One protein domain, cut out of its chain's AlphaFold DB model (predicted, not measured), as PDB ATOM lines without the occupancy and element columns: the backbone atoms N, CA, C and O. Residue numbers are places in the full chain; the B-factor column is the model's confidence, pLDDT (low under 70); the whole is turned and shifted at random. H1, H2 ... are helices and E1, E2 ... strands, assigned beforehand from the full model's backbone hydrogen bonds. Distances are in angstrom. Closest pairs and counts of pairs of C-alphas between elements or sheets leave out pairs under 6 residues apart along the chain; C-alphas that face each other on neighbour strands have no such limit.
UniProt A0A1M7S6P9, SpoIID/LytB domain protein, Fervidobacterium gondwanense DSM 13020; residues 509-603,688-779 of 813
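What this domain is: This is residues 509 to 603 and 688 to 779 of the 813 residues of the protein "SpoIID/LytB domain protein" of Fervidobacterium gondwanense DSM 13020 (UniProt A0A1M7S6P9). What shape do these atoms make? Two twisted four-stranded sheets stand edge to edge, strand E3 of one beside strand E7 of the other. H4 and H5 cover one face of E3's sheet, H2 crosses over E7, and long loops with H1 and H3 lie away from E2. What are the parts? The printed part has 187 residues, with five named helices and eight named strands in the order H1 H2 H3 E1 H4 E2 E3 E4 E5 H5 E6 E7 E8; the class is mixed, with under half of the residues in named elements. The sheets, E2 E5 E4 E3 and E6 E1 E8 E7, are antiparallel, and the whole is compact, with a radius of gyration of the C-alphas of 16.8 A and spans of 52 by 37 by 32 A.

How they stand to each other: How is the first sheet built? E3, residues 689 to 697, E4, residues 703 to 710, and E5, residues 713 to 718, form a meander, each strand the antiparallel neighbour of the one before; N 693 and O 707, 3.0 A, and N 708 and O 715, 2.9 A, are within hydrogen-bond range. Edge strand E2, residues 599 to 601, is antiparallel to E5, with N 600 and O 714 within that range at 3.0 A. What is on it? H4, residues 585 to 593, and H5, residues 719 to 725, are on the same face, two layers, helices on one face of a sheet, at heights of 9.6 A and 8.0 A over the sheet. They touch, closest at the C-alphas of Arg 591 and Leu 725, 5.7 A apart, at a steep tilt of 57 degrees, opposite ways. Where is the other sheet? E7, residues 752 to 758, and E8, residues 764 to 771, are a hairpin, with N 755 and O 768 at 2.9 A; E1, residues 579 to 583, is antiparallel to E8, with N 581 and O 769 at 3.1 A, and to E6, residues 733 to 735, with N 734 and O 580 at 2.9 A. The closest C-alphas of E3 and E7 are those of Tyr 693 and Ile 754, 6.5 A apart. And the other helices? H2, residues 549 to 557, is on that second sheet over E7, closest at the C-alphas of Leu 553 and Ser 753, 5.3 A apart. H1, residues 520 to 524, and H3, residues 561 to 566, are on neither sheet. Every O i to N i+4 pair is within hydrogen-bond range in H1, H2, H3 and H4, and 2 of 3 in H5.

Where its parts are: Which elements are longest? From first to last C-alpha E3 measures 22.1 A, E4 20.7 A, E8 20.0 A and E7 19.5 A. Where are they found? H1 begins at C-alpha 520 (274.654, 217.524, 225.651), and E8 ends at C-alpha 771 (256.887, 210.318, 226.720).

The domain as a whole: Where is the cut? Residues 604 to 687 are not printed, and C-alphas 603 and 688 are 15.4 A apart. What is long or uncertain? The links H1 to H2, H3 to E1 and E6 to E7 are long, and pLDDT is under 70 at residues 539 to 545, 601 to 603 and 699 to 700.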
ATOM      1  N   TYR A 509     273.857 211.973 216.974       94.69
ATOM      2  CA  TYR A 509     272.600 211.858 216.239       94.69
ATOM      3  C   TYR A 509     271.766 210.710 216.807       94.69
ATOM      4  O   TYR A 509     272.294 209.811 217.454       94.69
ATOM      5  N   TYR A 510     270.459 210.737 216.572       93.69
ATOM      6  CA  TYR A 510     269.515 209.777 217.141       93.69
ATOM      7  C   TYR A 510     268.227 209.707 216.303       93.69
ATOM      8  O   TYR A 510     268.038 210.493 215.374       93.69
ATOM      9  N   ALA A 511     267.326 208.774 216.626       93.19
ATOM     10  CA  ALA A 511     266.181 208.468 215.770       93.19
ATOM     11  C   ALA A 511     265.090 209.558 215.756       93.19
ATOM     12  O   ALA A 511     264.794 210.099 214.688       93.19
ATOM     13  N   VAL A 512     264.462 209.855 216.905       94.44
ATOM     14  CA  VAL A 512     263.251 210.709 216.987       94.44
ATOM     15  C   VAL A 512     263.262 211.579 218.246       94.44
ATOM     16  O   VAL A 512     263.585 211.075 219.317       94.44
ATOM     17  N   SER A 513     262.899 212.866 218.165       90.25
ATOM     18  CA  SER A 513     263.077 213.827 219.284       90.25
ATOM     19  C   SER A 513     261.923 213.933 220.277       90.25
ATOM     20  O   SER A 513     262.121 214.328 221.419       90.25
ATOM     21  N   GLY A 514     260.697 213.616 219.858       89.44
ATOM     22  CA  GLY A 514     259.501 213.969 220.634       89.44
ATOM     23  C   GLY A 514     259.151 215.465 220.589       89.44
ATOM     24  O   GLY A 514     258.244 215.907 221.290       89.44
ATOM     25  N   GLY A 515     259.838 216.236 219.743       87.31
ATOM     26  CA  GLY A 515     259.632 217.661 219.489       87.31
ATOM     27  C   GLY A 515     260.801 218.539 219.932       87.31
ATOM     28  O   GLY A 515     260.891 219.679 219.478       87.31
ATOM     29  N   VAL A 516     261.706 218.032 220.777       86.06
ATOM     30  CA  VAL A 516     262.777 218.822 221.400       86.06
ATOM     31  C   VAL A 516     264.089 218.033 221.439       86.06
ATOM     32  O   VAL A 516     264.123 216.873 221.833       86.06
ATOM     33  N   ASN A 517     265.185 218.683 221.058       86.31
ATOM     34  CA  ASN A 517     266.556 218.249 221.293       86.31
ATOM     35  C   ASN A 517     267.026 218.654 222.690       86.31
ATOM     36  O   ASN A 517     266.640 219.695 223.224       86.31
ATOM     37  N   PHE A 518     267.974 217.906 223.230       85.38
ATOM     38  CA  PHE A 518     268.567 218.132 224.536       85.38
ATOM     39  C   PHE A 518     269.956 218.757 224.467       85.38
ATOM     40  O   PHE A 518     270.702 218.556 223.506       85.38
ATOM     41  N   ASP A 519     270.311 219.497 225.522       86.19
ATOM     42  CA  ASP A 519     271.688 219.941 225.730       86.19
ATOM     43  C   ASP A 519     272.553 218.724 226.080       86.19
ATOM     44  O   ASP A 519     272.206 217.898 226.930       86.19
ATOM     45  N   VAL A 520     273.706 218.616 225.426       86.75
ATOM     46  CA  VAL A 520     274.654 217.524 225.651       86.75
ATOM     47  C   VAL A 520     275.128 217.434 227.111       86.75
ATOM     48  O   VAL A 520     275.406 216.336 227.607       86.75
ATOM     49  N   LYS A 521     275.164 218.569 227.826       85.62
ATOM     50  CA  LYS A 521     275.539 218.646 229.243       85.62
ATOM     51  C   LYS A 521     274.594 217.860 230.130       85.62
ATOM     52  O   LYS A 521     275.039 217.297 231.127       85.62
ATOM     53  N   ASP A 522     273.327 217.768 229.769       79.31
ATOM     54  CA  ASP A 522     272.340 217.122 230.625       79.31
ATOM     55  C   ASP A 522     272.429 215.600 230.539       79.31
ATOM     56  O   ASP A 522     272.294 214.916 231.557       79.31
ATOM     57  N   VAL A 523     272.769 215.085 229.354       79.50
ATOM     58  CA  VAL A 523     272.819 213.646 229.063       79.50
ATOM     59  C   VAL A 523     274.192 213.043 229.337       79.50
ATOM     60  O   VAL A 523     274.289 211.998 229.974       79.50
ATOM     61  N   PHE A 524     275.253 213.690 228.848       80.69
ATOM     62  CA  PHE A 524     276.615 213.151 228.870       80.69
ATOM     63  C   PHE A 524     277.552 213.918 229.806       80.69
ATOM     64  O   PHE A 524     278.743 213.618 229.850       80.69
ATOM     65  N   LYS A 525     277.037 214.915 230.544       80.25
ATOM     66  CA  LYS A 525     277.806 215.746 231.489       80.25
ATOM     67  C   LYS A 525     279.051 216.401 230.861       80.25
ATOM     68  O   LYS A 525     279.990 216.757 231.564       80.25
ATOM     69  N   MET A 526     279.035 216.606 229.541       82.25
ATOM     70  CA  MET A 526     280.070 217.306 228.771       82.25
ATOM     71  C   MET A 526     279.538 218.633 228.227       82.25
ATOM     72  O   MET A 526     278.334 218.804 228.099       82.25
ATOM     73  N   SER A 527     280.411 219.578 227.886       84.25
ATOM     74  CA  SER A 527     279.994 220.861 227.305       84.25
ATOM     75  C   SER A 527     280.441 220.954 225.852       84.25
ATOM     76  O   SER A 527     281.640 220.955 225.576       84.25
ATOM     77  N   VAL A 528     279.482 221.051 224.929       87.25
ATOM     78  CA  VAL A 528     279.741 221.295 223.504       87.25
ATOM     79  C   VAL A 528     278.935 222.529 223.082       87.25
ATOM     80  O   VAL A 528     277.705 222.483 223.140       87.25
ATOM     81  N   PRO A 529     279.582 223.645 222.687       88.94
ATOM     82  CA  PRO A 529     278.907 224.940 222.533       88.94
ATOM     83  C   PRO A 529     277.721 224.948 221.565       88.94
ATOM     84  O   PRO A 529     276.739 225.635 221.822       88.94
ATOM     85  N   TYR A 530     277.805 224.169 220.487       89.31
ATOM     86  CA  TYR A 530     276.806 224.111 219.417       89.31
ATOM     87  C   TYR A 530     275.780 222.973 219.579       89.31
ATOM     88  O   TYR A 530     274.873 222.860 218.764       89.31
ATOM     89  N   LEU A 531     275.888 222.128 220.615       90.69
ATOM     90  CA  LEU A 531     274.904 221.072 220.908       90.69
ATOM     91  C   LEU A 531     273.994 221.496 222.057       90.69
ATOM     92  O   LEU A 531     274.136 221.046 223.199       90.69
ATOM     93  N   LYS A 532     273.071 222.399 221.736       83.62
ATOM     94  CA  LYS A 532     272.109 222.977 222.675       83.62
ATOM     95  C   LYS A 532     270.709 222.434 222.459       83.62
ATOM     96  O   LYS A 532     270.394 221.880 221.406       83.62
ATOM     97  N   SER A 533     269.875 222.596 223.486       82.50
ATOM     98  CA  SER A 533     268.460 222.271 223.368       82.50
ATOM     99  C   SER A 533     267.823 223.143 222.287       82.50
ATOM    100  O   SER A 533     268.068 224.347 222.225       82.50
ATOM    101  N   LYS A 534     267.048 222.513 221.409       81.00
ATOM    102  CA  LYS A 534     266.409 223.153 220.257       81.00
ATOM    103  C   LYS A 534     265.116 222.430 219.944       81.00
ATOM    104  O   LYS A 534     265.048 221.219 220.092       81.00
ATOM    105  N   ILE A 535     264.098 223.142 219.494       82.12
ATOM    106  CA  ILE A 535     262.835 222.514 219.103       82.12
ATOM    107  C   ILE A 535     262.885 222.125 217.644       82.12
ATOM    108  O   ILE A 535     263.476 222.839 216.850       82.12
ATOM    109  N   ASN A 536     262.308 220.982 217.290       84.94
ATOM    110  CA  ASN A 536     262.276 220.482 215.918       84.94
ATOM    111  C   ASN A 536     260.940 220.847 215.272       84.94
ATOM    112  O   ASN A 536     260.030 220.018 215.164       84.94
ATOM    113  N   GLY A 537     260.828 222.108 214.855       79.31
ATOM    114  CA  GLY A 537     259.632 222.631 214.210       79.31
ATOM    115  C   GLY A 537     259.907 223.798 213.268       79.31
ATOM    116  O   GLY A 537     260.993 224.372 213.274       79.31
ATOM    117  N   THR A 538     258.925 224.133 212.431       72.81
ATOM    118  CA  THR A 538     259.036 225.225 211.447       72.81
ATOM    119  C   THR A 538     258.630 226.596 211.970       72.81
ATOM    120  O   THR A 538     258.931 227.593 211.323       72.81
ATOM    121  N   ASN A 539     257.967 226.660 213.125       66.25
ATOM    122  CA  ASN A 539     257.625 227.907 213.796       66.25
ATOM    123  C   ASN A 539     258.293 227.934 215.177       66.25
ATOM    124  O   ASN A 539     258.030 227.073 216.012       66.25
ATOM    125  N   MET A 540     259.191 228.898 215.396       54.62
ATOM    126  CA  MET A 540     259.902 229.065 216.671       54.62
ATOM    127  C   MET A 540     259.094 229.899 217.683       54.62
ATOM    128  O   MET A 540     259.422 229.895 218.865       54.62
ATOM    129  N   ALA A 541     258.036 230.593 217.244       49.72
ATOM    130  CA  ALA A 541     257.213 231.451 218.099       49.72
ATOM    131  C   ALA A 541     256.172 230.676 218.934       49.72
ATOM    132  O   ALA A 541     255.603 231.225 219.871       49.72
ATOM    133  N   SER A 542     255.936 229.392 218.645       48.31
ATOM    134  CA  SER A 542     254.943 228.550 219.336       48.31
ATOM    135  C   SER A 542     255.411 228.006 220.699       48.31
ATOM    136  O   SER A 542     254.773 227.124 221.273       48.31
ATOM    137  N   ILE A 543     256.536 228.493 221.231       49.25
ATOM    138  CA  ILE A 543     257.253 227.842 222.329       49.25
ATOM    139  C   ILE A 543     257.342 228.784 223.527       49.25
ATOM    140  O   ILE A 543     258.368 229.406 223.783       49.25
ATOM    141  N   TYR A 544     256.261 228.829 224.297       48.69
ATOM    142  CA  TYR A 544     256.246 229.412 225.643       48.69
ATOM    143  C   TYR A 544     255.751 228.413 226.709       48.69
ATOM    144  O   TYR A 544     255.302 228.819 227.773       48.69
ATOM    145  N   PHE A 545     255.819 227.097 226.450       58.75
ATOM    146  CA  PHE A 545     255.054 226.102 227.225       58.75
ATOM    147  C   PHE A 545     255.837 224.865 227.702       58.75
ATOM    148  O   PHE A 545     255.246 223.802 227.825       58.75
ATOM    149  N   LEU A 546     257.153 224.912 227.948       70.81
ATOM    150  CA  LEU A 546     257.876 223.733 228.481       70.81
ATOM    151  C   LEU A 546     258.808 224.068 229.650       70.81
ATOM    152  O   LEU A 546     259.857 223.440 229.794       70.81
ATOM    153  N   ASP A 547     258.463 225.069 230.454       70.88
ATOM    154  CA  ASP A 547     259.315 225.522 231.564       70.88
ATOM    155  C   ASP A 547     258.898 224.932 232.920       70.88
ATOM    156  O   ASP A 547     259.686 224.937 233.865       70.88
ATOM    157  N   ASP A 548     257.698 224.353 232.997       81.25
ATOM    158  CA  ASP A 548     257.165 223.664 234.170       81.25
ATOM    159  C   ASP A 548     256.623 222.264 233.823       81.25
ATOM    160  O   ASP A 548     256.364 221.930 232.661       81.25
ATOM    161  N   GLU A 549     256.450 221.434 234.854       85.44
ATOM    162  CA  GLU A 549     256.066 220.030 234.698       85.44
ATOM    163  C   GLU A 549     254.657 219.841 234.136       85.44
ATOM    164  O   GLU A 549     254.432 218.931 233.338       85.44
ATOM    165  N   GLN A 550     253.712 220.715 234.491       84.56
ATOM    166  CA  GLN A 550     252.341 220.604 234.004       84.56
ATOM    167  C   GLN A 550     252.281 220.894 232.505       84.56
ATOM    168  O   GLN A 550     251.592 220.189 231.763       84.56
ATOM    169  N   SER A 551     253.033 221.889 232.037       84.50
ATOM    170  CA  SER A 551     253.097 222.211 230.614       84.50
ATOM    171  C   SER A 551     253.798 221.108 229.803       84.50
ATOM    172  O   SER A 551     253.314 220.738 228.729       84.50
ATOM    173  N   ILE A 552     254.860 220.489 230.343       87.31
ATOM    174  CA  ILE A 552     255.496 219.297 229.743       87.31
ATOM    175  C   ILE A 552     254.510 218.128 229.673       87.31
ATOM    176  O   ILE A 552     254.380 217.493 228.622       87.31
ATOM    177  N   LEU A 553     253.791 217.851 230.762       90.19
ATOM    178  CA  LEU A 553     252.791 216.790 230.805       90.19
ATOM    179  C   LEU A 553     251.698 217.019 229.759       90.19
ATOM    180  O   LEU A 553     251.405 216.123 228.970       90.19
ATOM    181  N   ASN A 554     251.134 218.227 229.701       88.75
ATOM    182  CA  ASN A 554     250.098 218.587 228.732       88.75
ATOM    183  C   ASN A 554     250.604 218.441 227.289       88.75
ATOM    184  O   ASN A 554     249.901 217.899 226.435       88.75
ATOM    185  N   PHE A 555     251.848 218.840 227.021       87.94
ATOM    186  CA  PHE A 555     252.475 218.667 225.713       87.94
ATOM    187  C   PHE A 555     252.641 217.192 225.309       87.94
ATOM    188  O   PHE A 555     252.420 216.829 224.147       87.94
ATOM    189  N   LEU A 556     253.023 216.331 226.254       91.69
ATOM    190  CA  LEU A 556     253.186 214.891 226.032       91.69
ATOM    191  C   LEU A 556     251.840 214.142 225.993       91.69
ATOM    192  O   LEU A 556     251.737 213.104 225.334       91.69
ATOM    193  N   LYS A 557     250.800 214.687 226.632       92.56
ATOM    194  CA  LYS A 557     249.406 214.215 226.563       92.56
ATOM    195  C   LYS A 557     248.675 214.663 225.303       92.56
ATOM    196  O   LYS A 557     247.683 214.035 224.940       92.56
ATOM    197  N   ASN A 558     249.167 215.680 224.596       89.62
ATOM    198  CA  ASN A 558     248.630 216.022 223.286       89.62
ATOM    199  C   ASN A 558     249.003 214.935 222.263       89.62
ATOM    200  O   ASN A 558     250.167 214.783 221.884       89.62
ATOM    201  N   TRP A 559     247.998 214.155 221.864       93.06
ATOM    202  CA  TRP A 559     248.098 213.055 220.901       93.06
ATOM    203  C   TRP A 559     247.360 213.365 219.591       93.06
ATOM    204  O   TRP A 559     247.282 212.500 218.715       93.06
ATOM    205  N   ASP A 560     246.838 214.586 219.433       90.06
ATOM    206  CA  ASP A 560     246.234 215.013 218.178       90.06
ATOM    207  C   ASP A 560     247.318 215.398 217.166       90.06
ATOM    208  O   ASP A 560     247.994 216.427 217.273       90.06
ATOM    209  N   ARG A 561     247.483 214.547 216.151       90.38
ATOM    210  CA  ARG A 561     248.500 214.742 215.118       90.38
ATOM    211  C   ARG A 561     248.249 215.989 214.284       90.38
ATOM    212  O   ARG A 561     249.218 216.614 213.860       90.38
ATOM    213  N   GLN A 562     246.985 216.336 214.048       87.12
ATOM    214  CA  GLN A 562     246.657 217.498 213.237       87.12
ATOM    215  C   GLN A 562     247.110 218.772 213.954       87.12
ATOM    216  O   GLN A 562     247.951 219.491 213.413       87.12
ATOM    217  N   SER A 563     246.681 218.968 215.205       85.44
ATOM    218  CA  SER A 563     247.121 220.100 216.029       85.44
ATOM    219  C   SER A 563     248.647 220.188 216.136       85.44
ATOM    220  O   SER A 563     249.232 221.251 215.939       85.44
ATOM    221  N   LEU A 564     249.334 219.071 216.408       86.25
ATOM    222  CA  LEU A 564     250.798 219.060 216.521       86.25
ATOM    223  C   LEU A 564     251.496 219.439 215.202       86.25
ATOM    224  O   LEU A 564     252.523 220.122 215.219       86.25
ATOM    225  N   SER A 565     250.949 219.010 214.061       85.38
ATOM    226  CA  SER A 565     251.473 219.371 212.744       85.38
ATOM    227  C   SER A 565     251.217 220.843 212.407       85.38
ATOM    228  O   SER A 565     252.099 221.485 211.843       85.38
ATOM    229  N   GLU A 566     250.048 221.388 212.754       82.69
ATOM    230  CA  GLU A 566     249.689 222.800 212.536       82.69
ATOM    231  C   GLU A 566     250.569 223.752 213.360       82.69
ATOM    232  O   GLU A 566     250.990 224.796 212.864       82.69
ATOM    233  N   ILE A 567     250.945 223.349 214.579       79.12
ATOM    234  CA  ILE A 567     251.899 224.080 215.436       79.12
ATOM    235  C   ILE A 567     253.333 224.038 214.867       79.12
ATOM    236  O   ILE A 567     254.183 224.857 215.232       79.12
ATOM    237  N   GLY A 568     253.601 223.116 213.936       82.38
ATOM    238  CA  GLY A 568     254.835 223.059 213.158       82.38
ATOM    239  C   GLY A 568     255.793 221.932 213.538       82.38
ATOM    240  O   GLY A 568     256.932 221.957 213.073       82.38
ATOM    241  N   PHE A 569     255.390 220.945 214.348       88.81
ATOM    242  CA  PHE A 569     256.251 219.799 214.662       88.81
ATOM    243  C   PHE A 569     256.380 218.861 213.458       88.81
ATOM    244  O   PHE A 569     255.407 218.306 212.948       88.81
ATOM    245  N   VAL A 570     257.614 218.635 213.011       89.56
ATOM    246  CA  VAL A 570     257.856 217.968 211.719       89.56
ATOM    247  C   VAL A 570     257.848 216.435 211.801       89.56
ATOM    248  O   VAL A 570     257.654 215.756 210.789       89.56
ATOM    249  N   GLU A 571     258.012 215.886 213.008       92.56
ATOM    250  CA  GLU A 571     258.201 214.452 213.285       92.56
ATOM    251  C   GLU A 571     256.907 213.704 213.664       92.56
ATOM    252  O   GLU A 571     256.956 212.502 213.916       92.56
ATOM    253  N   VAL A 572     255.755 214.386 213.675       91.19
ATOM    254  CA  VAL A 572     254.458 213.893 214.195       91.19
ATOM    255  C   VAL A 572     253.946 212.628 213.494       91.19
ATOM    256  O   VAL A 572     253.218 211.833 214.081       91.19
ATOM    257  N   GLU A 573     254.364 212.390 212.249       90.38
ATOM    258  CA  GLU A 573     254.007 211.170 211.510       90.38
ATOM    259  C   GLU A 573     254.689 209.909 212.058       90.38
ATOM    260  O   GLU A 573     254.267 208.787 211.769       90.38
ATOM    261  N   ASN A 574     255.766 210.058 212.832       94.50
ATOM    262  CA  ASN A 574     256.451 208.922 213.425       94.50
ATOM    263  C   ASN A 574     255.753 208.495 214.720       94.50
ATOM    264  O   ASN A 574     255.568 209.297 215.631       94.50
ATOM    265  N   GLY A 575     255.435 207.202 214.837       94.31
ATOM    266  CA  GLY A 575     254.788 206.645 216.026       94.31
ATOM    267  C   GLY A 575     255.538 206.942 217.326       94.31
ATOM    268  O   GLY A 575     254.891 207.222 218.323       94.31
ATOM    269  N   PHE A 576     256.875 206.965 217.318       95.38
ATOM    270  CA  PHE A 576     257.678 207.279 218.506       95.38
ATOM    271  C   PHE A 576     257.671 208.761 218.892       95.38
ATOM    272  O   PHE A 576     258.219 209.107 219.934       95.38
ATOM    273  N   PHE A 577     257.053 209.655 218.112       95.56
ATOM    274  CA  PHE A 577     256.910 211.059 218.505       95.56
ATOM    275  C   PHE A 577     256.161 211.208 219.839       95.56
ATOM    276  O   PHE A 577     256.488 212.097 220.629       95.56
ATOM    277  N   ARG A 578     255.218 210.299 220.121       96.25
ATOM    278  CA  ARG A 578     254.610 210.102 221.443       96.25
ATOM    279  C   ARG A 578     254.544 208.629 221.784       96.25
ATOM    280  O   ARG A 578     254.282 207.792 220.926       96.25
ATOM    281  N   TRP A 579     254.709 208.319 223.053       97.31
ATOM    282  CA  TRP A 579     254.458 206.994 223.579       97.31
ATOM    283  C   TRP A 579     253.882 207.095 224.985       97.31
ATOM    284  O   TRP A 579     254.085 208.088 225.681       97.31
ATOM    285  N   LYS A 580     253.133 206.076 225.401       97.44
ATOM    286  CA  LYS A 580     252.695 205.937 226.790       97.44
ATOM    287  C   LYS A 580     252.754 204.499 227.265       97.44
ATOM    288  O   LYS A 580     252.596 203.569 226.471       97.44
ATOM    289  N   VAL A 581     252.941 204.340 228.565       97.00
ATOM    290  CA  VAL A 581     252.900 203.057 229.266       97.00
ATOM    291  C   VAL A 581     252.237 203.255 230.624       97.00
ATOM    292  O   VAL A 581     252.383 204.307 231.244       97.00
ATOM    293  N   GLU A 582     251.476 202.259 231.057       96.19
ATOM    294  CA  GLU A 582     250.658 202.317 232.266       96.19
ATOM    295  C   GLU A 582     251.132 201.298 233.309       96.19
ATOM    296  O   GLU A 582     251.498 200.155 232.995       96.19
ATOM    297  N   PHE A 583     251.114 201.732 234.563       95.25
ATOM    298  CA  PHE A 583     251.484 200.951 235.734       95.25
ATOM    299  C   PHE A 583     250.345 200.945 236.747       95.25
ATOM    300  O   PHE A 583     249.665 201.960 236.937       95.25
ATOM    301  N   SER A 584     250.158 199.804 237.413       92.94
ATOM    302  CA  SER A 584     249.255 199.742 238.559       92.94
ATOM    303  C   SER A 584     249.974 200.251 239.818       92.94
ATOM    304  O   SER A 584     251.194 200.095 239.940       92.94
ATOM    305  N   PRO A 585     249.245 200.836 240.784       90.31
ATOM    306  CA  PRO A 585     249.834 201.274 242.050       90.31
ATOM    307  C   PRO A 585     250.510 200.128 242.808       90.31
ATOM    308  O   PRO A 585     251.592 200.305 243.357       90.31
ATOM    309  N   GLN A 586     249.890 198.942 242.792       88.69
ATOM    310  CA  GLN A 586     250.404 197.746 243.458       88.69
ATOM    311  C   GLN A 586     251.754 197.315 242.878       88.69
ATOM    312  O   GLN A 586     252.705 197.094 243.622       88.69
ATOM    313  N   GLU A 587     251.874 197.281 241.550       92.06
ATOM    314  CA  GLU A 587     253.130 196.945 240.882       92.06
ATOM    315  C   GLU A 587     254.245 197.940 241.231       92.06
ATOM    316  O   GLU A 587     255.381 197.540 241.494       92.06
ATOM    317  N   LEU A 588     253.945 199.242 241.235       92.06
ATOM    318  CA  LEU A 588     254.935 200.257 241.595       92.06
ATOM    319  C   LEU A 588     255.356 200.136 243.057       92.06
ATOM    320  O   LEU A 588     256.538 200.296 243.353       92.06
ATOM    321  N   TYR A 589     254.426 199.808 243.950       89.56
ATOM    322  CA  TYR A 589     254.725 199.616 245.362       89.56
ATOM    323  C   TYR A 589     255.613 198.389 245.612       89.56
ATOM    324  O   TYR A 589     256.609 198.484 246.333       89.56
ATOM    325  N   GLU A 590     255.321 197.256 244.969       89.50
ATOM    326  CA  GLU A 590     256.153 196.047 245.049       89.50
ATOM    327  C   GLU A 590     257.582 196.324 244.570       89.50
ATOM    328  O   GLU A 590     258.564 195.910 245.192       89.50
ATOM    329  N   ARG A 591     257.723 197.068 243.470       91.69
ATOM    330  CA  ARG A 591     259.034 197.454 242.939       91.69
ATOM    331  C   ARG A 591     259.750 198.434 243.857       91.69
ATOM    332  O   ARG A 591     260.928 198.221 244.127       91.69
ATOM    333  N   LEU A 592     259.056 199.453 244.366       89.81
ATOM    334  CA  LEU A 592     259.595 200.427 245.317       89.81
ATOM    335  C   LEU A 592     260.113 199.744 246.586       89.81
ATOM    336  O   LEU A 592     261.230 200.021 247.010       89.81
ATOM    337  N   SER A 593     259.349 198.795 247.129       85.06
ATOM    338  CA  SER A 593     259.711 198.020 248.325       85.06
ATOM    339  C   SER A 593     260.976 197.176 248.132       85.06
ATOM    340  O   SER A 593     261.698 196.892 249.085       85.06
ATOM    341  N   ASN A 594     261.272 196.786 246.889       85.69
ATOM    342  CA  ASN A 594     262.485 196.054 246.530       85.69
ATOM    343  C   ASN A 594     263.695 196.971 246.267       85.69
ATOM    344  O   ASN A 594     264.825 196.485 246.132       85.69
ATOM    345  N   LEU A 595     263.497 198.290 246.184       85.62
ATOM    346  CA  LEU A 595     264.587 199.245 246.028       85.62
ATOM    347  C   LEU A 595     265.235 199.538 247.384       85.62
ATOM    348  O   LEU A 595     264.584 199.917 248.351       85.62
ATOM    349  N   LYS A 596     266.565 199.432 247.444       78.50
ATOM    350  CA  LYS A 596     267.358 199.854 248.610       78.50
ATOM    351  C   LYS A 596     267.533 201.377 248.612       78.50
ATOM    352  O   LYS A 596     268.641 201.864 248.391       78.50
ATOM    353  N   VAL A 597     266.444 202.119 248.798       78.12
ATOM    354  CA  VAL A 597     266.437 203.590 248.768       78.12
ATOM    355  C   VAL A 597     266.077 204.133 250.146       78.12
ATOM    356  O   VAL A 597     265.256 203.562 250.856       78.12
ATOM    357  N   LYS A 598     266.722 205.235 250.539       73.25
ATOM    358  CA  LYS A 598     266.424 205.920 251.801       73.25
ATOM    359  C   LYS A 598     265.038 206.566 251.709       73.25
ATOM    360  O   LYS A 598     264.798 207.353 250.794       73.25
ATOM    361  N   SER A 599     264.164 206.264 252.664       73.12
ATOM    362  CA  SER A 599     262.893 206.957 252.861       73.12
ATOM    363  C   SER A 599     262.941 207.842 254.103       73.12
ATOM    364  O   SER A 599     263.759 207.639 255.002       73.12
ATOM    365  N   VAL A 600     262.074 208.849 254.142       74.56
ATOM    366  CA  VAL A 600     261.835 209.667 255.336       74.56
ATOM    367  C   VAL A 600     260.468 209.294 255.892       74.56
ATOM    368  O   VAL A 600     259.475 209.444 255.182       74.56
ATOM    369  N   SER A 601     260.415 208.819 257.140       67.75
ATOM    370  CA  SER A 601     259.147 208.492 257.801       67.75
ATOM    371  C   SER A 601     258.368 209.765 258.145       67.75
ATOM    372  O   SER A 601     258.890 210.685 258.775       67.75
ATOM    373  N   MET A 602     257.090 209.803 257.770       60.09
ATOM    374  CA  MET A 602     256.162 210.899 258.050       60.09
ATOM    375  C   MET A 602     255.613 210.890 259.490       60.09
ATOM    376  O   MET A 602     254.878 211.808 259.860       60.09
ATOM    377  N   LYS A 603     255.973 209.911 260.339       48.91
ATOM    378  CA  LYS A 603     255.459 209.801 261.722       48.91
ATOM    379  C   LYS A 603     255.872 210.951 262.664       48.91
ATOM    380  O   LYS A 603     255.321 211.032 263.754       48.91
ATOM    381  N   LYS A 688     249.963 202.011 250.837       78.19
ATOM    382  CA  LYS A 688     249.527 202.445 249.506       78.19
ATOM    383  C   LYS A 688     250.317 203.677 249.083       78.19
ATOM    384  O   LYS A 688     250.499 204.604 249.875       78.19
ATOM    385  N   ILE A 689     250.731 203.712 247.817       85.12
ATOM    386  CA  ILE A 689     251.259 204.930 247.197       85.12
ATOM    387  C   ILE A 689     250.139 205.975 247.165       85.12
ATOM    388  O   ILE A 689     249.052 205.720 246.641       85.12
ATOM    389  N   THR A 690     250.405 207.144 247.737       87.44
ATOM    390  CA  THR A 690     249.472 208.271 247.830       87.44
ATOM    391  C   THR A 690     249.723 209.303 246.738       87.44
ATOM    392  O   THR A 690     248.753 209.900 246.256       87.44
ATOM    393  N   ASP A 691     250.975 209.471 246.294       88.50
ATOM    394  CA  ASP A 691     251.328 210.325 245.157       88.50
ATOM    395  C   ASP A 691     252.662 209.955 244.484       88.50
ATOM    396  O   ASP A 691     253.530 209.321 245.089       88.50
ATOM    397  N   ILE A 692     252.828 210.361 243.220       91.88
ATOM    398  CA  ILE A 692     254.077 210.222 242.453       91.88
ATOM    399  C   ILE A 692     254.260 211.444 241.552       91.88
ATOM    400  O   ILE A 692     253.408 211.718 240.710       91.88
ATOM    401  N   TYR A 693     255.401 212.127 241.650       90.88
ATOM    402  CA  TYR A 693     255.709 213.272 240.789       90.88
ATOM    403  C   TYR A 693     257.211 213.466 240.567       90.88
ATOM    404  O   TYR A 693     258.060 213.026 241.343       90.88
ATOM    405  N   ILE A 694     257.556 214.150 239.477       90.19
ATOM    406  CA  ILE A 694     258.938 214.525 239.168       90.19
ATOM    407  C   ILE A 694     259.305 215.748 240.010       90.19
ATOM    408  O   ILE A 694     258.737 216.823 239.836       90.19
ATOM    409  N   SER A 695     260.252 215.585 240.938       87.56
ATOM    410  CA  SER A 695     260.648 216.645 241.875       87.56
ATOM    411  C   SER A 695     261.773 217.528 241.343       87.56
ATOM    412  O   SER A 695     261.937 218.654 241.818       87.56
ATOM    413  N   LYS A 696     262.556 217.058 240.359       84.75
ATOM    414  CA  LYS A 696     263.646 217.854 239.780       84.75
ATOM    415  C   LYS A 696     263.960 217.503 238.328       84.75
ATOM    416  O   LYS A 696     264.103 216.328 237.975       84.75
ATOM    417  N   ARG A 697     264.188 218.545 237.517       85.69
ATOM    418  CA  ARG A 697     264.748 218.442 236.164       85.69
ATOM    419  C   ARG A 697     266.017 219.270 235.965       85.69
ATOM    420  O   ARG A 697     266.262 220.233 236.690       85.69
ATOM    421  N   THR A 698     266.792 218.925 234.939       76.88
ATOM    422  CA  THR A 698     267.802 219.831 234.368       76.88
ATOM    423  C   THR A 698     267.137 220.963 233.575       76.88
ATOM    424  O   THR A 698     265.973 220.863 233.186       76.88
ATOM    425  N   ASN A 699     267.900 222.007 233.228       69.56
ATOM    426  CA  ASN A 699     267.423 223.086 232.346       69.56
ATOM    427  C   ASN A 699     267.029 222.584 230.943       69.56
ATOM    428  O   ASN A 699     266.140 223.143 230.308       69.56
ATOM    429  N   GLY A 700     267.658 221.518 230.449       66.50
ATOM    430  CA  GLY A 700     267.243 220.807 229.240       66.50
ATOM    431  C   GLY A 700     266.167 219.752 229.487       66.50
ATOM    432  O   GLY A 700     265.997 218.880 228.647       66.50
ATOM    433  N   ARG A 701     265.414 219.830 230.592       78.38
ATOM    434  CA  ARG A 701     264.178 219.063 230.843       78.38
ATOM    435  C   ARG A 701     264.386 217.564 231.093       78.38
ATOM    436  O   ARG A 701     263.432 216.791 231.011       78.38
ATOM    437  N   TYR A 702     265.595 217.140 231.456       80.25
ATOM    438  CA  TYR A 702     265.865 215.769 231.904       80.25
ATOM    439  C   TYR A 702     265.366 215.537 233.321       80.25
ATOM    440  O   TYR A 702     265.645 216.361 234.180       80.25
ATOM    441  N   VAL A 703     264.729 214.396 233.587       85.69
ATOM    442  CA  VAL A 703     264.376 213.978 234.955       85.69
ATOM    443  C   VAL A 703     265.651 213.641 235.733       85.69
ATOM    444  O   VAL A 703     266.381 212.726 235.353       85.69
ATOM    445  N   GLU A 704     265.928 214.387 236.804       83.69
ATOM    446  CA  GLU A 704     267.041 214.109 237.730       83.69
ATOM    447  C   GLU A 704     266.569 213.369 238.981       83.69
ATOM    448  O   GLU A 704     267.281 212.501 239.486       83.69
ATOM    449  N   GLU A 705     265.383 213.726 239.473       87.56
ATOM    450  CA  GLU A 705     264.816 213.205 240.712       87.56
ATOM    451  C   GLU A 705     263.307 213.009 240.561       87.56
ATOM    452  O   GLU A 705     262.610 213.820 239.938       87.56
ATOM    453  N   LEU A 706     262.815 211.927 241.154       92.31
ATOM    454  CA  LEU A 706     261.401 211.599 241.246       92.31
ATOM    455  C   LEU A 706     261.045 211.314 242.699       92.31
ATOM    456  O   LEU A 706     261.797 210.641 243.400       92.31
ATOM    457  N   THR A 707     259.896 211.812 243.142       91.25
ATOM    458  CA  THR A 707     259.393 211.594 244.495       91.25
ATOM    459  C   THR A 707     258.191 210.658 244.460       91.25
ATOM    460  O   THR A 707     257.274 210.848 243.660       91.25
ATOM    461  N   VAL A 708     258.217 209.636 245.318       91.50
ATOM    462  CA  VAL A 708     257.079 208.751 245.596       91.50
ATOM    463  C   VAL A 708     256.666 208.947 247.046       91.50
ATOM    464  O   VAL A 708     257.497 208.831 247.947       91.50
ATOM    465  N   GLU A 709     255.392 209.233 247.272       90.69
ATOM    466  CA  GLU A 709     254.808 209.381 248.601       90.69
ATOM    467  C   GLU A 709     253.925 208.168 248.905       90.69
ATOM    468  O   GLU A 709     253.124 207.738 248.071       90.69
ATOM    469  N   THR A 710     254.082 207.597 250.097       87.12
ATOM    470  CA  THR A 710     253.183 206.586 250.665       87.12
ATOM    471  C   THR A 710     252.426 207.186 251.849       87.12
ATOM    472  O   THR A 710     252.560 208.372 252.163       87.12
ATOM    473  N   ALA A 711     251.579 206.392 252.503       81.12
ATOM    474  CA  ALA A 711     250.885 206.834 253.712       81.12
ATOM    475  C   ALA A 711     251.854 207.238 254.842       81.12
ATOM    476  O   ALA A 711     251.556 208.163 255.600       81.12
ATOM    477  N   ASP A 712     253.012 206.576 254.919       81.06
ATOM    478  CA  ASP A 712     253.936 206.675 256.049       81.06
ATOM    479  C   ASP A 712     255.333 207.181 255.669       81.06
ATOM    480  O   ASP A 712     256.104 207.524 256.568       81.06
ATOM    481  N   SER A 713     255.678 207.257 254.379       82.62
ATOM    482  CA  SER A 713     257.044 207.546 253.929       82.62
ATOM    483  C   SER A 713     257.115 208.400 252.656       82.62
ATOM    484  O   SER A 713     256.255 208.335 251.782       82.62
ATOM    485  N   ILE A 714     258.196 209.178 252.520       86.44
ATOM    486  CA  ILE A 714     258.584 209.852 251.267       86.44
ATOM    487  C   ILE A 714     259.872 209.225 250.738       86.44
ATOM    488  O   ILE A 714     260.877 209.169 251.452       86.44
ATOM    489  N   TYR A 715     259.863 208.814 249.472       87.81
ATOM    490  CA  TYR A 715     261.006 208.246 248.763       87.81
ATOM    491  C   TYR A 715     261.487 209.217 247.688       87.81
ATOM    492  O   TYR A 715     260.748 209.537 246.759       87.81
ATOM    493  N   LYS A 716     262.751 209.642 247.777       88.62
ATOM    494  CA  LYS A 716     263.420 210.400 246.711       88.62
ATOM    495  C   LYS A 716     264.278 209.465 245.878       88.62
ATOM    496  O   LYS A 716     265.248 208.895 246.374       88.62
ATOM    497  N   LEU A 717     263.908 209.301 244.617       89.06
ATOM    498  CA  LEU A 717     264.527 208.359 243.698       89.06
ATOM    499  C   LEU A 717     265.498 209.082 242.768       89.06
ATOM    500  O   LEU A 717     265.137 210.051 242.096       89.06
ATOM    501  N   SER A 718     266.725 208.568 242.704       86.81
ATOM    502  CA  SER A 718     267.718 208.987 241.714       86.81
ATOM    503  C   SER A 718     267.363 208.464 240.315       86.81
ATOM    504  O   SER A 718     266.591 207.516 240.186       86.81
ATOM    505  N   GLU A 719     267.981 208.991 239.251       83.19
ATOM    506  CA  GLU A 719     267.779 208.481 237.877       83.19
ATOM    507  C   GLU A 719     268.018 206.962 237.751       83.19
ATOM    508  O   GLU A 719     267.293 206.274 237.028       83.19
ATOM    509  N   ALA A 720     268.983 206.417 238.498       83.75
ATOM    510  CA  ALA A 720     269.266 204.985 238.507       83.75
ATOM    511  C   ALA A 720     268.141 204.167 239.165       83.75
ATOM    512  O   ALA A 720     267.867 203.046 238.735       83.75
ATOM    513  N   ASP A 721     267.483 204.718 240.184       88.38
ATOM    514  CA  ASP A 721     266.375 204.064 240.886       88.38
ATOM    515  C   ASP A 721     265.066 204.202 240.109       88.38
ATOM    516  O   ASP A 721     264.317 203.236 240.002       88.38
ATOM    517  N   VAL A 722     264.845 205.346 239.456       87.25
ATOM    518  CA  VAL A 722     263.722 205.565 238.533       87.25
ATOM    519  C   VAL A 722     263.725 204.533 237.404       87.25
ATOM    520  O   VAL A 722     262.680 203.973 237.080       87.25
ATOM    521  N   ARG A 723     264.897 204.204 236.842       84.50
ATOM    522  CA  ARG A 723     265.023 203.148 235.818       84.50
ATOM    523  C   ARG A 723     264.617 201.765 236.313       84.50
ATOM    524  O   ARG A 723     264.093 200.986 235.526       84.50
ATOM    525  N   LYS A 724     264.893 201.448 237.578       87.31
ATOM    526  CA  LYS A 724     264.511 200.161 238.175       87.31
ATOM    527  C   LYS A 724     263.024 200.139 238.515       87.31
ATOM    528  O   LYS A 724     262.358 199.145 238.251       87.31
ATOM    529  N   LEU A 725     262.502 201.240 239.063       90.56
ATOM    530  CA  LEU A 725     261.080 201.380 239.375       90.56
ATOM    531  C   LEU A 725     260.232 201.214 238.108       90.56
ATOM    532  O   LEU A 725     259.272 200.445 238.098       90.56
ATOM    533  N   PHE A 726     260.632 201.865 237.016       90.88
ATOM    534  CA  PHE A 726     259.929 201.816 235.736       90.88
ATOM    535  C   PHE A 726     260.587 200.886 234.706       90.88
ATOM    536  O   PHE A 726     260.716 201.238 233.533       90.88
ATOM    537  N   ASP A 727     260.970 199.675 235.117       89.56
ATOM    538  CA  ASP A 727     261.289 198.600 234.170       89.56
ATOM    539  C   ASP A 727     260.042 198.248 233.334       89.56
ATOM    540  O   ASP A 727     258.977 197.927 233.869       89.56
ATOM    541  N   ILE A 728     260.151 198.331 232.013       90.69
ATOM    542  CA  ILE A 728     259.031 198.061 231.101       90.69
ATOM    543  C   ILE A 728     259.135 196.700 230.415       90.69
ATOM    544  O   ILE A 728     258.379 196.429 229.485       90.69
ATOM    545  N   SER A 729     260.025 195.826 230.881       89.75
ATOM    546  CA  SER A 729     260.150 194.461 230.371       89.75
ATOM    547  C   SER A 729     258.806 193.728 230.457       89.75
ATOM    548  O   SER A 729     258.239 193.560 231.535       89.75
ATOM    549  N   GLY A 730     258.271 193.314 229.304       87.50
ATOM    550  CA  GLY A 730     256.965 192.651 229.202       87.50
ATOM    551  C   GLY A 730     255.746 193.584 229.277       87.50
ATOM    552  O   GLY A 730     254.612 193.105 229.222       87.50
ATOM    553  N   LYS A 731     255.939 194.906 229.373       92.56
ATOM    554  CA  LYS A 731     254.862 195.905 229.315       92.56
ATOM    555  C   LYS A 731     254.578 196.334 227.881       92.56
ATOM    556  O   LYS A 731     255.484 196.483 227.069       92.56
ATOM    557  N   LYS A 732     253.309 196.635 227.596       94.00
ATOM    558  CA  LYS A 732     252.893 197.213 226.313       94.00
ATOM    559  C   LYS A 732     253.048 198.733 226.321       94.00
ATOM    560  O   LYS A 732     252.351 199.430 227.053       94.00
ATOM    561  N   ILE A 733     253.903 199.242 225.446       96.00
ATOM    562  CA  ILE A 733     254.005 200.660 225.107       96.00
ATOM    563  C   ILE A 733     253.050 200.945 223.955       96.00
ATOM    564  O   ILE A 733     253.121 200.289 222.917       96.00
ATOM    565  N   THR A 734     252.188 201.946 224.108       97.31
ATOM    566  CA  THR A 734     251.355 202.456 223.011       97.31
ATOM    567  C   THR A 734     252.053 203.640 222.358       97.31
ATOM    568  O   THR A 734     252.459 204.563 223.056       97.31
ATOM    569  N   LEU A 735     252.184 203.625 221.035       96.94
ATOM    570  CA  LEU A 735     252.772 204.706 220.240       96.94
ATOM    571  C   LEU A 735     251.693 205.667 219.714       96.94
ATOM    572  O   LEU A 735     250.519 205.305 219.637       96.94
ATOM    573  N   LEU A 736     252.088 206.863 219.260       95.19
ATOM    574  CA  LEU A 736     251.187 207.876 218.678       95.19
ATOM    575  C   LEU A 736     250.342 207.345 217.510       95.19
ATOM    576  O   LEU A 736     249.249 207.838 217.218       95.19
ATOM    577  N   ASN A 737     250.865 206.339 216.809       92.00
ATOM    578  CA  ASN A 737     250.178 205.688 215.704       92.00
ATOM    579  C   ASN A 737     249.227 204.555 216.105       92.00
ATOM    580  O   ASN A 737     248.672 203.900 215.229       92.00
ATOM    581  N   GLY A 738     249.028 204.343 217.406       93.12
ATOM    582  CA  GLY A 738     248.197 203.280 217.962       93.12
ATOM    583  C   GLY A 738     248.878 201.911 217.995       93.12
ATOM    584  O   GLY A 738     248.323 200.981 218.575       93.12
ATOM    585  N   ILE A 739     250.080 201.767 217.419       94.62
ATOM    586  CA  ILE A 739     250.841 200.515 217.483       94.62
ATOM    587  C   ILE A 739     251.254 200.257 218.932       94.62
ATOM    588  O   ILE A 739     251.765 201.150 219.609       94.62
ATOM    589  N   GLN A 740     251.061 199.018 219.382       94.94
ATOM    590  CA  GLN A 740     251.534 198.541 220.676       94.94
ATOM    591  C   GLN A 740     252.796 197.696 220.509       94.94
ATOM    592  O   GLN A 740     252.893 196.908 219.566       94.94
ATOM    593  N   ARG A 741     253.756 197.864 221.419       92.75
ATOM    594  CA  ARG A 741     255.045 197.159 221.427       92.75
ATOM    595  C   ARG A 741     255.398 196.681 222.829       92.75
ATOM    596  O   ARG A 741     255.140 197.405 223.782       92.75
ATOM    597  N   ASP A 742     256.000 195.508 222.941       89.44
ATOM    598  CA  ASP A 742     256.409 194.866 224.199       89.44
ATOM    599  C   ASP A 742     257.889 194.436 224.206       89.44
ATOM    600  O   ASP A 742     258.353 193.762 225.123       89.44
ATOM    601  N   ASP A 743     258.655 194.871 223.202       87.69
ATOM    602  CA  ASP A 743     260.052 194.496 222.978       87.69
ATOM    603  C   ASP A 743     261.075 195.384 223.711       87.69
ATOM    604  O   ASP A 743     262.274 195.316 223.440       87.69
ATOM    605  N   PHE A 744     260.620 196.220 224.646       86.00
ATOM    606  CA  PHE A 744     261.465 197.151 225.390       86.00
ATOM    607  C   PHE A 744     261.623 196.726 226.848       86.00
ATOM    608  O   PHE A 744     260.670 196.314 227.494       86.00
ATOM    609  N   SER A 745     262.827 196.917 227.384       84.62
ATOM    610  CA  SER A 745     263.129 196.799 228.819       84.62
ATOM    611  C   SER A 745     263.361 198.152 229.500       84.62
ATOM    612  O   SER A 745     263.497 198.240 230.713       84.62
ATOM    613  N   SER A 746     263.420 199.240 228.729       88.81
ATOM    614  CA  SER A 746     263.579 200.604 229.241       88.81
ATOM    615  C   SER A 746     262.886 201.604 228.324       88.81
ATOM    616  O   SER A 746     262.639 201.296 227.155       88.81
ATOM    617  N   PHE A 747     262.564 202.790 228.849       92.06
ATOM    618  CA  PHE A 747     261.850 203.810 228.085       92.06
ATOM    619  C   PHE A 747     262.532 204.133 226.742       92.06
ATOM    620  O   PHE A 747     263.761 204.250 226.698       92.06
ATOM    621  N   PRO A 748     261.755 204.350 225.659       91.69
ATOM    622  CA  PRO A 748     262.300 204.707 224.347       91.69
ATOM    623  C   PRO A 748     263.180 205.967 224.366       91.69
ATOM    624  O   PRO A 748     264.134 206.088 223.593       91.69
ATOM    625  N   SER A 749     262.869 206.915 225.247       91.62
ATOM    626  CA  SER A 749     263.652 208.127 225.465       91.62
ATOM    627  C   SER A 749     263.606 208.537 226.935       91.62
ATOM    628  O   SER A 749     262.819 208.026 227.731       91.62
ATOM    629  N   LYS A 750     264.437 209.516 227.289       88.06
ATOM    630  CA  LYS A 750     264.411 210.157 228.608       88.06
ATOM    631  C   LYS A 750     263.487 211.379 228.671       88.06
ATOM    632  O   LYS A 750     263.442 212.052 229.697       88.06
ATOM    633  N   PHE A 751     262.754 211.666 227.592       91.06
ATOM    634  CA  PHE A 751     261.770 212.741 227.552       91.06
ATOM    635  C   PHE A 751     260.393 212.196 227.925       91.06
ATOM    636  O   PHE A 751     259.667 211.686 227.071       91.06
ATOM    637  N   TYR A 752     260.054 212.268 229.209       93.25
ATOM    638  CA  TYR A 752     258.767 211.809 229.716       93.25
ATOM    639  C   TYR A 752     258.287 212.642 230.903       93.25
ATOM    640  O   TYR A 752     259.062 213.393 231.502       93.25
ATOM    641  N   SER A 753     257.006 212.484 231.216       93.81
ATOM    642  CA  SER A 753     256.280 213.056 232.346       93.81
ATOM    643  C   SER A 753     255.315 212.015 232.910       93.81
ATOM    644  O   SER A 753     254.993 211.028 232.240       93.81
ATOM    645  N   ILE A 754     254.856 212.235 234.139       94.12
ATOM    646  CA  ILE A 754     253.996 211.298 234.870       94.12
ATOM    647  C   ILE A 754     252.609 211.896 235.048       94.12
ATOM    648  O   ILE A 754     252.484 213.064 235.399       94.12
ATOM    649  N   ASP A 755     251.586 211.084 234.804       94.44
ATOM    650  CA  ASP A 755     250.187 211.398 235.070       94.44
ATOM    651  C   ASP A 755     249.630 210.391 236.078       94.44
ATOM    652  O   ASP A 755     249.668 209.179 235.843       94.44
ATOM    653  N   VAL A 756     249.122 210.885 237.203       93.31
ATOM    654  CA  VAL A 756     248.517 210.056 238.250       93.31
ATOM    655  C   VAL A 756     247.005 210.100 238.068       93.31
ATOM    656  O   VAL A 756     246.353 211.100 238.370       93.31
ATOM    657  N   ILE A 757     246.435 209.007 237.567       91.62
ATOM    658  CA  ILE A 757     244.997 208.876 237.338       91.62
ATOM    659  C   ILE A 757     244.347 208.427 238.638       91.62
ATOM    660  O   ILE A 757     244.656 207.353 239.157       91.62
ATOM    661  N   ARG A 758     243.435 209.246 239.160       90.69
ATOM    662  CA  ARG A 758     242.724 208.982 240.414       90.69
ATOM    663  C   ARG A 758     241.276 208.574 240.160       90.69
ATOM    664  O   ARG A 758     240.671 209.014 239.182       90.69
ATOM    665  N   ASP A 759     240.744 207.719 241.026       86.75
ATOM    666  CA  ASP A 759     239.323 207.371 241.042       86.75
ATOM    667  C   ASP A 759     238.473 208.467 241.719       86.75
ATOM    668  O   ASP A 759     238.974 209.516 242.138       86.75
ATOM    669  N   SER A 760     237.160 208.239 241.822       84.31
ATOM    670  CA  SER A 760     236.226 209.164 242.480       84.31
ATOM    671  C   SER A 760     236.494 209.360 243.975       84.31
ATOM    672  O   SER A 760     236.032 210.343 244.548       84.31
ATOM    673  N   GLU A 761     237.222 208.439 244.603       82.81
ATOM    674  CA  GLU A 761     237.608 208.476 246.014       82.81
ATOM    675  C   GLU A 761     239.007 209.090 246.215       82.81
ATOM    676  O   GLU A 761     239.516 209.121 247.333       82.81
ATOM    677  N   LEU A 762     239.611 209.633 245.146       80.69
ATOM    678  CA  LEU A 762     240.960 210.208 245.097       80.69
ATOM    679  C   LEU A 762     242.099 209.196 245.304       80.69
ATOM    680  O   LEU A 762     243.267 209.601 245.406       80.69
ATOM    681  N   ASN A 763     241.803 207.895 245.299       83.44
ATOM    682  CA  ASN A 763     242.831 206.862 245.303       83.44
ATOM    683  C   ASN A 763     243.495 206.805 243.928       83.44
ATOM    684  O   ASN A 763     242.857 207.050 242.903       83.44
ATOM    685  N   ILE A 764     244.785 206.465 243.888       88.25
ATOM    686  CA  ILE A 764     245.462 206.243 242.610       88.25
ATOM    687  C   ILE A 764     244.865 204.987 241.973       88.25
ATOM    688  O   ILE A 764     244.988 203.894 242.518       88.25
ATOM    689  N   ASN A 765     244.241 205.155 240.813       90.06
ATOM    690  CA  ASN A 765     243.746 204.067 239.981       90.06
ATOM    691  C   ASN A 765     244.866 203.537 239.073       90.06
ATOM    692  O   ASN A 765     245.108 202.334 239.008       90.06
ATOM    693  N   SER A 766     245.592 204.440 238.406       93.44
ATOM    694  CA  SER A 766     246.758 204.078 237.599       93.44
ATOM    695  C   SER A 766     247.764 205.214 237.464       93.44
ATOM    696  O   SER A 766     247.453 206.385 237.677       93.44
ATOM    697  N   VAL A 767     249.001 204.856 237.123       95.06
ATOM    698  CA  VAL A 767     250.082 205.806 236.852       95.06
ATOM    699  C   VAL A 767     250.497 205.640 235.400       95.06
ATOM    700  O   VAL A 767     250.968 204.575 234.993       95.06
ATOM    701  N   VAL A 768     250.311 206.691 234.607       96.00
ATOM    702  CA  VAL A 768     250.614 206.687 233.177       96.00
ATOM    703  C   VAL A 768     251.852 207.529 232.926       96.00
ATOM    704  O   VAL A 768     251.898 208.717 233.233       96.00
ATOM    705  N   ILE A 769     252.860 206.912 232.321       96.56
ATOM    706  CA  ILE A 769     254.041 207.616 231.838       96.56
ATOM    707  C   ILE A 769     253.775 208.024 230.399       96.56
ATOM    708  O   ILE A 769     253.601 207.160 229.538       96.56
ATOM    709  N   TYR A 770     253.763 209.327 230.141       96.62
ATOM    710  CA  TYR A 770     253.721 209.886 228.795       96.62
ATOM    711  C   TYR A 770     255.120 210.326 228.403       96.62
ATOM    712  O   TYR A 770     255.763 211.063 229.143       96.62
ATOM    713  N   GLY A 771     255.588 209.917 227.232       95.06
ATOM    714  CA  GLY A 771     256.887 210.318 226.720       95.06
ATOM    715  C   GLY A 771     256.886 210.589 225.228       95.06
ATOM    716  O   GLY A 771     255.879 210.430 224.536       95.06
ATOM    717  N   GLY A 772     258.024 211.061 224.731       94.00
ATOM    718  CA  GLY A 772     258.199 211.403 223.328       94.00
ATOM    719  C   GLY A 772     259.617 211.147 222.841       94.00
ATOM    720  O   GLY A 772     260.588 211.323 223.568       94.00
ATOM    721  N   GLY A 773     259.744 210.733 221.588       94.50
ATOM    722  CA  GLY A 773     261.023 210.450 220.953       94.50
ATOM    723  C   GLY A 773     261.552 209.038 221.202       94.50
ATOM    724  O   GLY A 773     261.000 208.250 221.971       94.50
ATOM    725  N   PHE A 774     262.652 208.737 220.516       93.75
ATOM    726  CA  PHE A 774     263.398 207.490 220.585       93.75
ATOM    727  C   PHE A 774     264.896 207.781 220.419       93.75
ATOM    728  O   PHE A 774     265.321 208.340 219.403       93.75
ATOM    729  N   GLY A 775     265.692 207.414 221.426       89.62
ATOM    730  CA  GLY A 775     267.128 207.701 221.502       89.62
ATOM    731  C   GLY A 775     267.491 208.805 222.504       89.62
ATOM    732  O   GLY A 775     266.674 209.242 223.313       89.62
ATOM    733  N   HIS A 776     268.755 209.242 222.479       88.62
ATOM    734  CA  HIS A 776     269.311 210.138 223.504       88.62
ATOM    735  C   HIS A 776     268.950 211.625 223.323       88.62
ATOM    736  O   HIS A 776     269.128 212.407 224.257       88.62
ATOM    737  N   GLY A 777     268.464 212.027 222.143       89.88
ATOM    738  CA  GLY A 777     267.932 213.372 221.895       89.88
ATOM    739  C   GLY A 777     268.961 214.482 221.637       89.88
ATOM    740  O   GLY A 777     268.608 215.650 221.734       89.88
ATOM    741  N   ILE A 778     270.224 214.169 221.327       91.06
ATOM    742  CA  ILE A 778     271.300 215.173 221.162       91.06
ATOM    743  C   ILE A 778     271.734 215.262 219.699       91.06
ATOM    744  O   ILE A 778     272.041 214.242 219.089       91.06
ATOM    745  N   GLY A 779     271.844 216.478 219.165       93.69
ATOM    746  CA  GLY A 779     272.295 216.717 217.792       93.69
ATOM    747  C   GLY A 779     271.214 216.393 216.760       93.69
ATOM    748  O   GLY A 779     270.070 216.814 216.920       93.69
TER     749      GLY A 779